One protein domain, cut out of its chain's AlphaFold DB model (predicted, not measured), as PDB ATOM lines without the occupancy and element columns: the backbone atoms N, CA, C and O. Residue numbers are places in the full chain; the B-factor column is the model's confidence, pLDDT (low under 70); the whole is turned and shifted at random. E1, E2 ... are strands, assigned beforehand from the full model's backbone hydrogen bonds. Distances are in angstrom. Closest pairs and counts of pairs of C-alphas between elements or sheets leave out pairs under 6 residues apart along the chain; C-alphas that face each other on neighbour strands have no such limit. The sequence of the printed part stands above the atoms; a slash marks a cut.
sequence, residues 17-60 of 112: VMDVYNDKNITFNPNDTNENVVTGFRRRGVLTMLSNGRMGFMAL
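Overview. This is residues 17 to 60 of the 112 residues of an uncharacterized protein of Prevotella sp. P2-180 (UniProt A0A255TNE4). Two small strand hairpins, E3 with E4 and E1 with E2, are joined by a wide loop, residues 31 to 44, into a loose, open frame with no shared core. Residues 32 to 41 stick out. The printed part has 44 residues, no named helix and four strands in order E1 to E4, in two antiparallel two-strand sheets; the class is all strand, though under half of the residues are in named elements. It is loose, radius of gyration of the C-alphas 12.2 A, spanning 30 by 24 by 23 A.

Arrangement. Look first at the hairpin of E3, residues 45 to 49, and E4, residues 55 to 59: antiparallel at 163 degrees, with N 46 and O 58 2.9 A apart, within hydrogen-bond range. In the hairpin of E1, residues 17 to 20, and E2, residues 26 to 30, antiparallel at 168 degrees, find N 19 and O 27 at 2.8 A, also within range. E2 and E3 are apart.

Along the chain. Find C-alpha 17 at (20.420, 5.553, -23.894); E1 runs 9.9 A. E2 runs 13.0 A, E3 13.3 A and E4 13.0 A, to C-alpha 59 at (20.813, 7.659, -3.043).

Size, cuts and confidence. The C-alphas farthest apart, of Asn 34 and Ser 51, are 30.9 A apart. The printed part has no cut. The link E2 to E3 is long. Residues 33 to 38 have pLDDT under 70.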
ATOM      1  N   VAL A  17      19.033   5.155 -23.630       84.19
ATOM      2  CA  VAL A  17      20.420   5.553 -23.894       84.19
ATOM      3  C   VAL A  17      20.874   6.506 -22.796       84.19
ATOM      4  O   VAL A  17      20.113   7.365 -22.351       84.19
ATOM      5  N   MET A  18      22.109   6.343 -22.328       82.81
ATOM      6  CA  MET A  18      22.708   7.257 -21.362       82.81
ATOM      7  C   MET A  18      23.836   8.036 -22.031       82.81
ATOM      8  O   MET A  18      24.854   7.454 -22.396       82.81
ATOM      9  N   ASP A  19      23.655   9.345 -22.144       84.81
ATOM     10  CA  ASP A  19      24.639  10.261 -22.708       84.81
ATOM     11  C   ASP A  19      25.512  10.828 -21.590       84.81
ATOM     12  O   ASP A  19      25.005  11.338 -20.584       84.81
ATOM     13  N   VAL A  20      26.831  10.733 -21.768       82.25
ATOM     14  CA  VAL A  20      27.830  11.309 -20.862       82.25
ATOM     15  C   VAL A  20      28.564  12.411 -21.609       82.25
ATOM     16  O   VAL A  20      29.230  12.161 -22.612       82.25
ATOM     17  N   TYR A  21      28.439  13.631 -21.109       83.56
ATOM     18  CA  TYR A  21      29.042  14.813 -21.708       83.56
ATOM     19  C   TYR A  21      30.433  15.083 -21.118       83.56
ATOM     20  O   TYR A  21      30.773  14.627 -20.023       83.56
ATOM     21  N   ASN A  22      31.247  15.864 -21.832       84.75
ATOM     22  CA  ASN A  22      32.621  16.192 -21.423       84.75
ATOM     23  C   ASN A  22      32.696  16.958 -20.091       84.75
ATOM     24  O   ASN A  22      33.675  16.841 -19.354       84.75
ATOM     25  N   ASP A  23      31.654  17.716 -19.756       89.25
ATOM     26  CA  ASP A  23      31.502  18.420 -18.478       89.25
ATOM     27  C   ASP A  23      31.028  17.503 -17.335       89.25
ATOM     28  O   ASP A  23      30.755  17.972 -16.229       89.25
ATOM     29  N   LYS A  24      30.980  16.186 -17.582       78.12
ATOM     30  CA  LYS A  24      30.529  15.136 -16.661       78.12
ATOM     31  C   LYS A  24      29.036  15.199 -16.341       78.12
ATOM     32  O   LYS A  24      28.593  14.522 -15.410       78.12
ATOM     33  N   ASN A  25      28.251  15.962 -17.103       79.81
ATOM     34  CA  ASN A  25      26.802  15.834 -17.058       79.81
ATOM     35  C   ASN A  25      26.375  14.497 -17.662       79.81
ATOM     36  O   ASN A  25      26.991  13.982 -18.595       79.81
ATOM     37  N   ILE A  26      25.311  13.928 -17.102       80.31
ATOM     38  CA  ILE A  26      24.769  12.638 -17.522       80.31
ATOM     39  C   ILE A  26      23.279  12.813 -17.751       80.31
ATOM     40  O   ILE A  26      22.561  13.271 -16.861       80.31
ATOM     41  N   THR A  27      22.822  12.447 -18.944       81.50
ATOM     42  CA  THR A  27      21.402  12.458 -19.304       81.50
ATOM     43  C   THR A  27      20.977  11.049 -19.675       81.50
ATOM     44  O   THR A  27      21.663  10.368 -20.427       81.50
ATOM     45  N   PHE A  28      19.858  10.593 -19.118       82.44
ATOM     46  CA  PHE A  28      19.258   9.316 -19.483       82.44
ATOM     47  C   PHE A  28      18.011   9.573 -20.326       82.44
ATOM     48  O   PHE A  28      17.064  10.202 -19.853       82.44
ATOM     49  N   ASN A  29      18.030   9.071 -21.557       82.75
ATOM     50  CA  ASN A  29      16.984   9.217 -22.557       82.75
ATOM     51  C   ASN A  29      16.251   7.874 -22.713       82.75
ATOM     52  O   ASN A  29      16.802   6.950 -23.319       82.75
ATOM     53  N   PRO A  30      15.050   7.708 -22.126       79.81
ATOM     54  CA  PRO A  30      14.298   6.461 -22.226       79.81
ATOM     55  C   PRO A  30      13.796   6.222 -23.657       79.81
ATOM     56  O   PRO A  30      13.458   7.167 -24.366       79.81
ATOM     57  N   ASN A  31      13.716   4.953 -24.064       79.50
ATOM     58  CA  ASN A  31      13.230   4.561 -25.394       79.50
ATOM     59  C   ASN A  31      11.719   4.790 -25.561       79.50
ATOM     60  O   ASN A  31      11.264   5.050 -26.669       79.50
ATOM     61  N   ASP A  32      10.960   4.682 -24.471       72.12
ATOM     62  CA  ASP A  32       9.533   4.991 -24.415       72.12
ATOM     63  C   ASP A  32       9.283   5.864 -23.182       72.12
ATOM     64  O   ASP A  32       9.625   5.492 -22.057       72.12
ATOM     65  N   THR A  33       8.742   7.062 -23.393       64.62
ATOM     66  CA  THR A  33       8.479   8.031 -22.323       64.62
ATOM     67  C   THR A  33       7.228   7.704 -21.511       64.62
ATOM     68  O   THR A  33       7.048   8.288 -20.443       64.62
ATOM     69  N   ASN A  34       6.367   6.800 -21.992       64.81
ATOM     70  CA  ASN A  34       5.051   6.529 -21.407       64.81
ATOM     71  C   ASN A  34       4.975   5.182 -20.672       64.81
ATOM     72  O   ASN A  34       4.150   5.025 -19.769       64.81
ATOM     73  N   GLU A  35       5.853   4.228 -20.987       58.88
ATOM     74  CA  GLU A  35       5.950   2.970 -20.249       58.88
ATOM     75  C   GLU A  35       6.756   3.170 -18.953       58.88
ATOM     76  O   GLU A  35       7.985   3.211 -18.940       58.88
ATOM     77  N   ASN A  36       6.044   3.224 -17.824       61.62
ATOM     78  CA  ASN A  36       6.584   3.268 -16.457       61.62
ATOM     79  C   ASN A  36       7.043   4.645 -15.936       61.62
ATOM     80  O   ASN A  36       8.145   4.815 -15.404       61.62
ATOM     81  N   VAL A  37       6.146   5.629 -16.012       65.50
ATOM     82  CA  VAL A  37       6.367   6.972 -15.464       65.50
ATOM     83  C   VAL A  37       6.342   6.954 -13.930       65.50
ATOM     84  O   VAL A  37       5.309   6.733 -13.299       65.50
ATOM     85  N   VAL A  38       7.486   7.243 -13.314       69.12
ATOM     86  CA  VAL A  38       7.568   7.620 -11.896       69.12
ATOM     87  C   VAL A  38       7.466   9.135 -11.761       69.12
ATOM     88  O   VAL A  38       7.950   9.880 -12.611       69.12
ATOM     89  N   THR A  39       6.865   9.619 -10.671       75.69
ATOM     90  CA  THR A  39       6.848  11.057 -10.377       75.69
ATOM     91  C   THR A  39       8.280  11.583 -10.320       75.69
ATOM     92  O   THR A  39       9.105  11.025  -9.595       75.69
ATOM     93  N   GLY A  40       8.582  12.651 -11.062       72.25
ATOM     94  CA  GLY A  40       9.918  13.242 -11.081       72.25
ATOM     95  C   GLY A  40      10.384  13.628  -9.676       72.25
ATOM     96  O   GLY A  40       9.657  14.267  -8.915       72.25
ATOM     97  N   PHE A  41      11.606  13.240  -9.315       77.75
ATOM     98  CA  PHE A  41      12.195  13.543  -8.014       77.75
ATOM     99  C   PHE A  41      13.664  13.937  -8.155       77.75
ATOM    100  O   PHE A  41      14.334  13.590  -9.123       77.75
ATOM    101  N   ARG A  42      14.189  14.645  -7.151       78.56
ATOM    102  CA  ARG A  42      15.618  14.964  -7.041       78.56
ATOM    103  C   ARG A  42      16.189  14.310  -5.790       78.56
ATOM    104  O   ARG A  42      15.633  14.457  -4.700       78.56
ATOM    105  N   ARG A  43      17.299  13.585  -5.934       81.12
ATOM    106  CA  ARG A  43      18.024  12.961  -4.819       81.12
ATOM    107  C   ARG A  43      19.521  13.164  -4.985       81.12
ATOM    108  O   ARG A  43      20.049  13.039  -6.083       81.12
ATOM    109  N   ARG A  44      20.195  13.450  -3.872       84.19
ATOM    110  CA  ARG A  44      21.656  13.422  -3.797       84.19
ATOM    111  C   ARG A  44      22.101  11.974  -3.612       84.19
ATOM    112  O   ARG A  44      21.487  11.249  -2.830       84.19
ATOM    113  N   GLY A  45      23.155  11.565  -4.301       87.38
ATOM    114  CA  GLY A  45      23.656  10.198  -4.251       87.38
ATOM    115  C   GLY A  45      25.100  10.088  -4.706       87.38
ATOM    116  O   GLY A  45      25.720  11.090  -5.067       87.38
ATOM    117  N   VAL A  46      25.606   8.863  -4.674       86.75
ATOM    118  CA  VAL A  46      26.881   8.472  -5.273       86.75
ATOM    119  C   VAL A  46      26.574   7.701  -6.546       86.75
ATOM    120  O   VAL A  46      25.750   6.784  -6.541       86.75
ATOM    121  N   LEU A  47      27.223   8.103  -7.632       86.19
ATOM    122  CA  LEU A  47      27.169   7.413  -8.907       86.19
ATOM    123  C   LEU A  47      28.462   6.617  -9.083       86.19
ATOM    124  O   LEU A  47      29.547   7.187  -8.981       86.19
ATOM    125  N   THR A  48      28.340   5.321  -9.349       86.38
ATOM    126  CA  THR A  48      29.478   4.405  -9.476       86.38
ATOM    127  C   THR A  48      29.366   3.615 -10.771       86.38
ATOM    128  O   THR A  48      28.316   3.043 -11.062       86.38
ATOM    129  N   MET A  49      30.460   3.538 -11.527       82.81
ATOM    130  CA  MET A  49      30.584   2.597 -12.638       82.81
ATOM    131  C   MET A  49      30.994   1.229 -12.085       82.81
ATOM    132  O   MET A  49      32.008   1.102 -11.401       82.81
ATOM    133  N   LEU A  50      30.173   0.213 -12.332       84.81
ATOM    134  CA  LEU A  50      30.411  -1.161 -11.907       84.81
ATOM    135  C   LEU A  50      31.397  -1.852 -12.857       84.81
ATOM    136  O   LEU A  50      31.537  -1.476 -14.019       84.81
ATOM    137  N   SER A  51      32.041  -2.916 -12.378       82.94
ATOM    138  CA  SER A  51      33.028  -3.690 -13.149       82.94
ATOM    139  C   SER A  51      32.465  -4.338 -14.418       82.94
ATOM    140  O   SER A  51      33.209  -4.609 -15.352       82.94
ATOM    141  N   ASN A  52      31.151  -4.555 -14.478       83.62
ATOM    142  CA  ASN A  52      30.443  -5.065 -15.654       83.62
ATOM    143  C   ASN A  52      29.968  -3.955 -16.614       83.62
ATOM    144  O   ASN A  52      29.107  -4.207 -17.454       83.62
ATOM    145  N   GLY A  53      30.460  -2.723 -16.452       71.56
ATOM    146  CA  GLY A  53      30.122  -1.575 -17.298       71.56
ATOM    147  C   GLY A  53      28.762  -0.933 -17.005       71.56
ATOM    148  O   GLY A  53      28.380   0.019 -17.681       71.56
ATOM    149  N   ARG A  54      28.008  -1.416 -16.007       80.25
ATOM    150  CA  ARG A  54      26.732  -0.805 -15.599       80.25
ATOM    151  C   ARG A  54      26.941   0.384 -14.666       80.25
ATOM    152  O   ARG A  54      27.890   0.420 -13.891       80.25
ATOM    153  N   MET A  55      25.996   1.317 -14.671       78.94
ATOM    154  CA  MET A  55      25.962   2.445 -13.735       78.94
ATOM    155  C   MET A  55      25.088   2.087 -12.529       78.94
ATOM    156  O   MET A  55      23.925   1.716 -12.688       78.94
ATOM    157  N   GLY A  56      25.629   2.214 -11.322       82.69
ATOM    158  CA  GLY A  56      24.873   2.146 -10.076       82.69
ATOM    159  C   GLY A  56      24.687   3.542  -9.488       82.69
ATOM    160  O   GLY A  56      25.662   4.274  -9.330       82.69
ATOM    161  N   PHE A  57      23.455   3.905  -9.129       85.62
ATOM    162  CA  PHE A  57      23.176   5.112  -8.349       85.62
ATOM    163  C   PHE A  57      22.688   4.727  -6.955       85.62
ATOM    164  O   PHE A  57      21.643   4.094  -6.800       85.62
ATOM    165  N   MET A  58      23.433   5.139  -5.934       85.62
ATOM    166  CA  MET A  58      23.049   4.964  -4.539       85.62
ATOM    167  C   MET A  58      22.615   6.313  -3.974       85.62
ATOM    168  O   MET A  58      23.437   7.210  -3.774       85.62
ATOM    169  N   ALA A  59      21.317   6.468  -3.712       84.38
ATOM    170  CA  ALA A  59      20.813   7.659  -3.043       84.38
ATOM    171  C   ALA A  59      21.378   7.728  -1.618       84.38
ATOM    172  O   ALA A  59      21.314   6.752  -0.869       84.38
ATOM    173  N   LEU A  60      21.903   8.889  -1.228       82.62
ATOM    174  CA  LEU A  60      22.280   9.115   0.160       82.62
ATOM    175  C   LEU A  60      21.012   9.112   1.023       82.62
ATOM    176  O   LEU A  60      19.981   9.650   0.590       82.62
TER     177      LEU A  60